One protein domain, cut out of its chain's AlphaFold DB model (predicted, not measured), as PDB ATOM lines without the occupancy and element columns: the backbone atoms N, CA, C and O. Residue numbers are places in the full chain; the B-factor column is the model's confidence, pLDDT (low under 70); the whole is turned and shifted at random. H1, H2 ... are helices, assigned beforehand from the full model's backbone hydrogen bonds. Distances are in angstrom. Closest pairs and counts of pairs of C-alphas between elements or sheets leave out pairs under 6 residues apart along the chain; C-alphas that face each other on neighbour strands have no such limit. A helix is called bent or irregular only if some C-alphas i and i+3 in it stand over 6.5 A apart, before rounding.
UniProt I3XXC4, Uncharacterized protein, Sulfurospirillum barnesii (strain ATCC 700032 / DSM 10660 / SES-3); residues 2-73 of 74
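This is residues 2 to 73 of the 74 residues of an uncharacterized protein of Sulfurospirillum barnesii (strain ATCC 700032 / DSM 10660 / SES-3) (UniProt I3XXC4). One long straight helix, H3, is crossed near its beginning by a second long helix, H1, which has a kink, and the short helix H2 lies across one end of the pair, so that the chain makes a lopsided U with one arm much longer than the other. The longer arm sticks out with residues 57 to 73, of which 57 to 71 belong to H3, and this free arm makes much of the length. The printed part has 72 residues with three named helices, in the order H1, H2, H3, and no named strand; the class is all helix. The whole is extended, with a radius of gyration of the C-alphas of 17.3 A and spans of 58, 23 and 21 A.

H3, residues 43 to 71, is the longest helix and touches H1, residues 2 to 26. The closest C-alphas of the two are those of Leu 12 and Thr 48, 5.4 A apart. H1 touches H3 with residues 8 to 16 alone, and H3 touches H1 with residues 44 to 52 alone. Their lines stand at a steep tilt of 43 degrees and run opposite ways. H1 has a kink of 85 degrees near residue 20. It is irregular there: C-alphas 19 and 22 are 8.5 A apart, and its line is a rough one. H2, residues 28 to 37, is close to H1 but not clearly touching, with 2 pairs of C-alphas within 8 A; the closest are those of Gln 23 and His 31, 5.9 A apart. The lines of H1 and H2 are about perpendicular, at 74 degrees. H2 and H3 are apart. Every backbone O i to N i+4 pair is within hydrogen-bond range in H2 and H3; in H1 it is 19 of 21.

H3 measures 41.6 A from its first to its last C-alpha, from His 43 at (3.636, 13.117, 86.918) to Leu 71 at (39.699, -1.112, 101.920). H1 measures 32.5 A and begins with C-alpha 2 at (11.032, -6.247, 96.673). H2, ten residues, measures 14.5 A.

The two C-alphas farthest apart, those of Glu 30 and Ser 73, are 58.2 A apart. Without the stretch that stands free, the body has 55 residues and spans 33 by 23 by 18 A. The printed part has no cut. The links H1 to H2, of one residue, and H2 to H3, of five, are both tight. The mean pLDDT of the printed part is 94.9, and residues 72 to 73 are under 70.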
ATOM      1  N   LYS A   2      12.099  -6.539  95.673       94.06
ATOM      2  CA  LYS A   2      11.032  -6.247  96.673       94.06
ATOM      3  C   LYS A   2      11.315  -5.014  97.555       94.06
ATOM      4  O   LYS A   2      10.428  -4.201  97.769       94.06
ATOM      5  N   LYS A   3      12.567  -4.864  98.016       95.19
ATOM      6  CA  LYS A   3      13.020  -3.705  98.809       95.19
ATOM      7  C   LYS A   3      12.895  -2.386  98.042       95.19
ATOM      8  O   LYS A   3      12.303  -1.449  98.552       95.19
ATOM      9  N   GLU A   4      13.386  -2.336  96.805       94.81
ATOM     10  CA  GLU A   4      13.301  -1.127  95.974       94.81
ATOM     11  C   GLU A   4      11.855  -0.779  95.601       94.81
ATOM     12  O   GLU A   4      11.491   0.390  95.635       94.81
ATOM     13  N   CYS A   5      11.002  -1.778  95.335       96.19
ATOM     14  CA  CYS A   5       9.567  -1.552  95.147       96.19
ATOM     15  C   CYS A   5       8.936  -0.913  96.390       96.19
ATOM     16  O   CYS A   5       8.185   0.047  96.259       96.19
ATOM     17  N   ALA A   6       9.267  -1.405  97.589       97.69
ATOM     18  CA  ALA A   6       8.776  -0.821  98.834       97.69
ATOM     19  C   ALA A   6       9.265   0.625  99.019       97.69
ATOM     20  O   ALA A   6       8.456   1.495  99.323       97.69
ATOM     21  N   ILE A   7      10.552   0.903  98.771       97.25
ATOM     22  CA  ILE A   7      11.109   2.265  98.831       97.25
ATOM     23  C   ILE A   7      10.372   3.188  97.856       97.25
ATOM     24  O   ILE A   7       9.966   4.279  98.240       97.25
ATOM     25  N   PHE A   8      10.168   2.748  96.615       98.00
ATOM     26  CA  PHE A   8       9.487   3.541  95.596       98.00
ATOM     27  C   PHE A   8       8.026   3.826  95.967       98.00
ATOM     28  O   PHE A   8       7.585   4.964  95.866       98.00
ATOM     29  N   ILE A   9       7.288   2.815  96.436       98.06
ATOM     30  CA  ILE A   9       5.894   2.974  96.877       98.06
ATOM     31  C   ILE A   9       5.815   3.950  98.056       98.06
ATOM     32  O   ILE A   9       4.977   4.848  98.047       98.06
ATOM     33  N   ILE A  10       6.708   3.823  99.042       98.06
ATOM     34  CA  ILE A  10       6.763   4.749 100.180       98.06
ATOM     35  C   ILE A  10       7.037   6.175  99.695       98.06
ATOM     36  O   ILE A  10       6.330   7.092 100.101       98.06
ATOM     37  N   LEU A  11       8.013   6.370  98.801       98.12
ATOM     38  CA  LEU A  11       8.306   7.686  98.225       98.12
ATOM     39  C   LEU A  11       7.100   8.261  97.478       98.12
ATOM     40  O   LEU A  11       6.804   9.439  97.653       98.12
ATOM     41  N   LEU A  12       6.382   7.443  96.706       97.94
ATOM     42  CA  LEU A  12       5.182   7.871  95.991       97.94
ATOM     43  C   LEU A  12       4.124   8.407  96.955       97.94
ATOM     44  O   LEU A  12       3.609   9.501  96.744       97.94
ATOM     45  N   PHE A  13       3.823   7.668  98.026       97.00
ATOM     46  CA  PHE A  13       2.848   8.114  99.019       97.00
ATOM     47  C   PHE A  13       3.325   9.355  99.769       97.00
ATOM     48  O   PHE A  13       2.555  10.297  99.909       97.00
ATOM     49  N   VAL A  14       4.586   9.398 100.203       97.62
ATOM     50  CA  VAL A  14       5.132  10.550 100.937       97.62
ATOM     51  C   VAL A  14       5.122  11.813 100.078       97.62
ATOM     52  O   VAL A  14       4.689  12.857 100.553       97.62
ATOM     53  N   LEU A  15       5.554  11.734  98.818       97.06
ATOM     54  CA  LEU A  15       5.575  12.886  97.913       97.06
ATOM     55  C   LEU A  15       4.158  13.304  97.505       97.06
ATOM     56  O   LEU A  15       3.833  14.486  97.560       97.06
ATOM     57  N   SER A  16       3.302  12.344  97.140       95.50
ATOM     58  CA  SER A  16       1.924  12.620  96.718       95.50
ATOM     59  C   SER A  16       1.093  13.221  97.850       95.50
ATOM     60  O   SER A  16       0.478  14.274  97.678       95.50
ATOM     61  N   LEU A  17       1.118  12.600  99.035       94.75
ATOM     62  CA  LEU A  17       0.420  13.118 100.209       94.75
ATOM     63  C   LEU A  17       1.063  14.415 100.695       94.75
ATOM     64  O   LEU A  17       0.347  15.341 101.037       94.75
ATOM     65  N   GLY A  18       2.393  14.523 100.693       94.00
ATOM     66  CA  GLY A  18       3.088  15.727 101.147       94.00
ATOM     67  C   GLY A  18       2.742  16.974 100.329       94.00
ATOM     68  O   GLY A  18       2.566  18.045 100.900       94.00
ATOM     69  N   ILE A  19       2.604  16.836  99.007       94.75
ATOM     70  CA  ILE A  19       2.306  17.958  98.103       94.75
ATOM     71  C   ILE A  19       0.796  18.241  98.028       94.75
ATOM     72  O   ILE A  19       0.391  19.401  97.972       94.75
ATOM     73  N   HIS A  20      -0.040  17.199  98.043       94.88
ATOM     74  CA  HIS A  20      -1.482  17.307  97.798       94.88
ATOM     75  C   HIS A  20      -2.349  16.876  98.990       94.88
ATOM     76  O   HIS A  20      -3.481  16.434  98.801       94.88
ATOM     77  N   MET A  21      -1.846  16.993 100.226       95.31
ATOM     78  CA  MET A  21      -2.527  16.492 101.432       95.31
ATOM     79  C   MET A  21      -3.975  16.981 101.532       95.31
ATOM     80  O   MET A  21      -4.890  16.202 101.784       95.31
ATOM     81  N   ASN A  22      -4.189  18.280 101.306       96.00
ATOM     82  CA  ASN A  22      -5.514  18.879 101.406       96.00
ATOM     83  C   ASN A  22      -6.465  18.329 100.334       96.00
ATOM     84  O   ASN A  22      -7.603  17.996 100.635       96.00
ATOM     85  N   GLN A  23      -5.992  18.181  99.096       95.81
ATOM     86  CA  GLN A  23      -6.769  17.626  97.990       95.81
ATOM     87  C   GLN A  23      -7.128  16.157  98.250       95.81
ATOM     88  O   GLN A  23      -8.265  15.762  98.015       95.81
ATOM     89  N   TRP A  24      -6.194  15.373  98.796       95.00
ATOM     90  CA  TRP A  24      -6.431  13.977  99.160       95.00
ATOM     91  C   TRP A  24      -7.467  13.808 100.275       95.00
ATOM     92  O   TRP A  24      -8.266  12.878 100.216       95.00
ATOM     93  N   ILE A  25      -7.463  14.683 101.284       96.12
ATOM     94  CA  ILE A  25      -8.374  14.574 102.434       96.12
ATOM     95  C   ILE A  25      -9.742  15.187 102.125       96.12
ATOM     96  O   ILE A  25     -10.766  14.584 102.437       96.12
ATOM     97  N   ALA A  26      -9.771  16.382 101.536       97.19
ATOM     98  CA  ALA A  26     -11.006  17.135 101.348       97.19
ATOM     99  C   ALA A  26     -11.783  16.708 100.094       97.19
ATOM    100  O   ALA A  26     -13.010  16.698 100.124       97.19
ATOM    101  N   TYR A  27     -11.082  16.352  99.008       96.81
ATOM    102  CA  TYR A  27     -11.687  16.120  97.689       96.81
ATOM    103  C   TYR A  27     -11.002  14.969  96.919       96.81
ATOM    104  O   TYR A  27     -10.483  15.178  95.817       96.81
ATOM    105  N   PRO A  28     -10.936  13.743  97.478       95.31
ATOM    106  CA  PRO A  28     -10.154  12.650  96.895       95.31
ATOM    107  C   PRO A  28     -10.614  12.260  95.484       95.31
ATOM    108  O   PRO A  28      -9.788  11.974  94.618       95.31
ATOM    109  N   ILE A  29     -11.926  12.252  95.232       97.56
ATOM    110  CA  ILE A  29     -12.492  11.851  93.936       97.56
ATOM    111  C   ILE A  29     -12.204  12.921  92.878       97.56
ATOM    112  O   ILE A  29     -11.805  12.601  91.758       97.56
ATOM    113  N   GLU A  30     -12.379  14.191  93.227       97.62
ATOM    114  CA  GLU A  30     -12.084  15.331  92.363       97.62
ATOM    115  C   GLU A  30     -10.587  15.406  92.065       97.62
ATOM    116  O   GLU A  30     -10.201  15.654  90.926       97.62
ATOM    117  N   HIS A  31      -9.737  15.116  93.053       95.94
ATOM    118  CA  HIS A  31      -8.296  15.070  92.857       95.94
ATOM    119  C   HIS A  31      -7.893  13.997  91.836       95.94
ATOM    120  O   HIS A  31      -7.089  14.282  90.949       95.94
ATOM    121  N   PHE A  32      -8.500  12.805  91.884       95.75
ATOM    122  CA  PHE A  32      -8.287  11.781  90.856       95.75
ATOM    123  C   PHE A  32      -8.755  12.220  89.463       95.75
ATOM    124  O   PHE A  32      -8.054  11.963  88.484       95.75
ATOM    125  N   LYS A  33      -9.908  12.893  89.355       97.56
ATOM    126  CA  LYS A  33     -10.409  13.413  88.070       97.56
ATOM    127  C   LYS A  33      -9.468  14.466  87.491       97.56
ATOM    128  O   LYS A  33      -9.025  14.327  86.355       97.56
ATOM    129  N   HIS A  34      -9.077  15.447  88.302       96.31
ATOM    130  CA  HIS A  34      -8.119  16.474  87.894       96.31
ATOM    131  C   HIS A  34      -6.765  15.875  87.511       96.31
ATOM    132  O   HIS A  34      -6.130  16.350  86.573       96.31
ATOM    133  N   LEU A  35      -6.320  14.819  88.201       95.62
ATOM    134  CA  LEU A  35      -5.095  14.113  87.838       95.62
ATOM    135  C   LEU A  35      -5.211  13.454  86.460       95.62
ATOM    136  O   LEU A  35      -4.268  13.544  85.681       95.62
ATOM    137  N   ALA A  36      -6.345  12.820  86.150       95.81
ATOM    138  CA  ALA A  36      -6.585  12.180  84.857       95.81
ATOM    139  C   ALA A  36      -6.679  13.186  83.694       95.81
ATOM    140  O   ALA A  36      -6.258  12.873  82.583       95.81
ATOM    141  N   GLU A  37      -7.200  14.386  83.956       97.25
ATOM    142  CA  GLU A  37      -7.330  15.478  82.978       97.25
ATOM    143  C   GLU A  37      -6.049  16.316  82.826       97.25
ATOM    144  O   GLU A  37      -5.913  17.094  81.880       97.25
ATOM    145  N   HIS A  38      -5.093  16.169  83.746       96.06
ATOM    146  CA  HIS A  38      -3.828  16.888  83.705       96.06
ATOM    147  C   HIS A  38      -3.051  16.554  82.423       96.06
ATOM    148  O   HIS A  38      -2.990  15.399  82.009       96.06
ATOM    149  N   GLN A  39      -2.341  17.532  81.844       96.69
ATOM    150  CA  GLN A  39      -1.502  17.322  80.646       96.69
ATOM    151  C   GLN A  39      -0.451  16.212  80.824       96.69
ATOM    152  O   GLN A  39       0.024  15.612  79.865       96.69
ATOM    153  N   MET A  40      -0.088  15.945  82.076       96.88
ATOM    154  CA  MET A  40       0.832  14.892  82.475       96.88
ATOM    155  C   MET A  40       0.226  14.114  83.648       96.88
ATOM    156  O   MET A  40       0.561  14.416  84.791       96.88
ATOM    157  N   PRO A  41      -0.674  13.143  83.427       96.44
ATOM    158  CA  PRO A  41      -1.368  12.443  84.514       96.44
ATOM    159  C   PRO A  41      -0.431  11.509  85.300       96.44
ATOM    160  O   PRO A  41      -0.646  11.210  86.470       96.44
ATOM    161  N   TYR A  42       0.670  11.085  84.676       96.25
ATOM    162  CA  TYR A  42       1.688  10.218  85.273       96.25
ATOM    163  C   TYR A  42       2.749  10.977  86.087       96.25
ATOM    164  O   TYR A  42       3.690  10.357  86.591       96.25
ATOM    165  N   HIS A  43       2.632  12.303  86.230       95.81
ATOM    166  CA  HIS A  43       3.636  13.117  86.918       95.81
ATOM    167  C   HIS A  43       3.958  12.664  88.357       95.81
ATOM    168  O   HIS A  43       5.133  12.748  88.720       95.81
ATOM    169  N   PRO A  44       3.030  12.106  89.171       96.75
ATOM    170  CA  PRO A  44       3.393  11.618  90.502       96.75
ATOM    171  C   PRO A  44       4.418  10.479  90.430       96.75
ATOM    172  O   PRO A  44       5.365  10.438  91.215       96.75
ATOM    173  N   LEU A  45       4.286   9.592  89.438       97.75
ATOM    174  CA  LEU A  45       5.242   8.510  89.192       97.75
ATOM    175  C   LEU A  45       6.569   9.052  88.657       97.75
ATOM    176  O   LEU A  45       7.625   8.613  89.113       97.75
ATOM    177  N   LEU A  46       6.526  10.020  87.735       97.56
ATOM    178  CA  LEU A  46       7.725  10.646  87.174       97.56
ATOM    179  C   LEU A  46       8.564  11.331  88.259       97.56
ATOM    180  O   LEU A  46       9.759  11.064  88.369       97.56
ATOM    181  N   TYR A  47       7.951  12.176  89.090       97.25
ATOM    182  CA  TYR A  47       8.669  12.874  90.155       97.25
ATOM    183  C   TYR A  47       9.175  11.913  91.229       97.25
ATOM    184  O   TYR A  47      10.316  12.043  91.673       97.25
ATOM    185  N   THR A  48       8.390  10.890  91.577       98.25
ATOM    186  CA  THR A  48       8.855   9.819  92.471       98.25
ATOM    187  C   THR A  48      10.078   9.110  91.898       98.25
ATOM    188  O   THR A  48      11.043   8.870  92.622       98.25
ATOM    189  N   PHE A  49      10.081   8.816  90.597       98.12
ATOM    190  CA  PHE A  49      11.214   8.190  89.922       98.12
ATOM    191  C   PHE A  49      12.459   9.073  89.919       98.12
ATOM    192  O   PHE A  49      13.540   8.585  90.246       98.12
ATOM    193  N   ILE A  50      12.316  10.370  89.645       98.38
ATOM    194  CA  ILE A  50      13.427  11.328  89.713       98.38
ATOM    195  C   ILE A  50      14.020  11.356  91.128       98.38
ATOM    196  O   ILE A  50      15.227  11.183  91.288       98.38
ATOM    197  N   VAL A  51      13.187  11.497  92.163       98.06
ATOM    198  CA  VAL A  51      13.647  11.499  93.563       98.06
ATOM    199  C   VAL A  51      14.307  10.169  93.930       98.06
ATOM    200  O   VAL A  51      15.373  10.155  94.545       98.06
ATOM    201  N   TYR A  52      13.723   9.045  93.517       98.06
ATOM    202  CA  TYR A  52      14.296   7.721  93.739       98.06
ATOM    203  C   TYR A  52      15.687   7.583  93.100       98.06
ATOM    204  O   TYR A  52      16.605   7.086  93.755       98.06
ATOM    205  N   LEU A  53      15.876   8.055  91.861       98.12
ATOM    206  CA  LEU A  53      17.182   8.049  91.197       98.12
ATOM    207  C   LEU A  53      18.198   8.927  91.930       98.12
ATOM    208  O   LEU A  53      19.321   8.480  92.155       98.12
ATOM    209  N   LEU A  54      17.807  10.133  92.352       98.25
ATOM    210  CA  LEU A  54      18.679  11.029  93.118       98.25
ATOM    211  C   LEU A  54      19.139  10.378  94.428       98.25
ATOM    212  O   LEU A  54      20.335  10.348  94.721       98.25
ATOM    213  N   LEU A  55      18.215   9.774  95.180       97.12
ATOM    214  CA  LEU A  55      18.547   9.018  96.390       97.12
ATOM    215  C   LEU A  55      19.440   7.810  96.076       97.12
ATOM    216  O   LEU A  55      20.367   7.519  96.829       97.12
ATOM    217  N   GLY A  56      19.197   7.123  94.959       96.56
ATOM    218  CA  GLY A  56      20.040   6.036  94.472       96.56
ATOM    219  C   GLY A  56      21.482   6.480  94.224       96.56
ATOM    220  O   GLY A  56      22.407   5.836  94.715       96.56
ATOM    221  N   ILE A  57      21.676   7.612  93.543       97.88
ATOM    222  CA  ILE A  57      22.997   8.205  93.290       97.88
ATOM    223  C   ILE A  57      23.688   8.550  94.612       97.88
ATOM    224  O   ILE A  57      24.836   8.163  94.814       97.88
ATOM    225  N   ILE A  58      22.984   9.193  95.549       97.44
ATOM    226  CA  ILE A  58      23.532   9.518  96.875       97.44
ATOM    227  C   ILE A  58      23.984   8.244  97.601       97.44
ATOM    228  O   ILE A  58      25.106   8.184  98.106       97.44
ATOM    229  N   ARG A  59      23.153   7.192  97.613       95.75
ATOM    230  CA  ARG A  59      23.503   5.902  98.231       95.75
ATOM    231  C   ARG A  59      24.739   5.277  97.593       95.75
ATOM    232  O   ARG A  59      25.579   4.754  98.324       95.75
ATOM    233  N   LEU A  60      24.848   5.329  96.265       96.44
ATOM    234  CA  LEU A  60      25.997   4.807  95.523       96.44
ATOM    235  C   LEU A  60      27.279   5.564  95.873       96.44
ATOM    236  O   LEU A  60      28.294   4.929  96.156       96.44
ATOM    237  N   VAL A  61      27.224   6.897  95.918       97.31
ATOM    238  CA  VAL A  61      28.367   7.740  96.293       97.31
ATOM    239  C   VAL A  61      28.811   7.442  97.725       97.31
ATOM    240  O   VAL A  61      29.988   7.169  97.949       97.31
ATOM    241  N   ILE A  62      27.880   7.402  98.683       96.50
ATOM    242  CA  ILE A  62      28.183   7.086 100.087       96.50
ATOM    243  C   ILE A  62      28.814   5.693 100.211       96.50
ATOM    244  O   ILE A  62      29.847   5.545 100.863       96.50
ATOM    245  N   HIS A  63      28.244   4.676  99.555       95.75
ATOM    246  CA  HIS A  63      28.823   3.329  99.552       95.75
ATOM    247  C   HIS A  63      30.227   3.303  98.944       95.75
ATOM    248  O   HIS A  63      31.106   2.628  99.480       95.75
ATOM    249  N   GLY A  64      30.444   4.032  97.847       95.88
ATOM    250  CA  GLY A  64      31.749   4.158  97.208       95.88
ATOM    251  C   GLY A  64      32.788   4.750  98.157       95.88
ATOM    252  O   GLY A  64      33.847   4.156  98.353       95.88
ATOM    253  N   ILE A  65      32.452   5.864  98.811       95.12
ATOM    254  CA  ILE A  65      33.320   6.535  99.784       95.12
ATOM    255  C   ILE A  65      33.647   5.600 100.954       95.12
ATOM    256  O   ILE A  65      34.820   5.377 101.242       95.12
ATOM    257  N   ILE A  66      32.636   4.999 101.592       95.00
ATOM    258  CA  ILE A  66      32.840   4.080 102.724       95.00
ATOM    259  C   ILE A  66      33.752   2.921 102.313       95.00
ATOM    260  O   ILE A  66      34.711   2.616 103.022       95.00
ATOM    261  N   LYS A  67      33.509   2.315 101.145       93.25
ATOM    262  CA  LYS A  67      34.311   1.196 100.640       93.25
ATOM    263  C   LYS A  67      35.779   1.577 100.440       93.25
ATOM    264  O   LYS A  67      36.644   0.773 100.782       93.25
ATOM    265  N   LEU A  68      36.069   2.778  99.935       91.56
ATOM    266  CA  LEU A  68      37.446   3.269  99.795       91.56
ATOM    267  C   LEU A  68      38.160   3.359 101.152       91.56
ATOM    268  O   LEU A  68      39.308   2.936 101.268       91.56
ATOM    269  N   PHE A  69      37.476   3.845 102.192       90.50
ATOM    270  CA  PHE A  69      38.049   3.928 103.538       90.50
ATOM    271  C   PHE A  69      38.169   2.561 104.225       90.50
ATOM    272  O   PHE A  69      39.165   2.306 104.896       90.50
ATOM    273  N   THR A  70      37.211   1.648 104.025       85.06
ATOM    274  CA  THR A  70      37.288   0.290 104.592       85.06
ATOM    275  C   THR A  70      38.391  -0.549 103.940       85.06
ATOM    276  O   THR A  70      39.061  -1.306 104.636       85.06
ATOM    277  N   LEU A  71      38.619  -0.407 102.628       71.62
ATOM    278  CA  LEU A  71      39.699  -1.112 101.920       71.62
ATOM    279  C   LEU A  71      41.093  -0.639 102.338       71.62
ATOM    280  O   LEU A  71      42.019  -1.436 102.328       71.62
ATOM    281  N   ARG A  72      41.242   0.631 102.724       63.94
ATOM    282  CA  ARG A  72      42.524   1.194 103.174       63.94
ATOM    283  C   ARG A  72      42.915   0.774 104.599       63.94
ATOM    284  O   ARG A  72      44.054   0.984 104.994       63.94
ATOM    285  N   SER A  73      41.980   0.225 105.374       58.19
ATOM    286  CA  SER A  73      42.177  -0.142 106.784       58.19
ATOM    287  C   SER A  73      42.568  -1.616 107.006       58.19
ATOM    288  O   SER A  73      42.678  -2.029 108.160       58.19
TER     289      SER A  73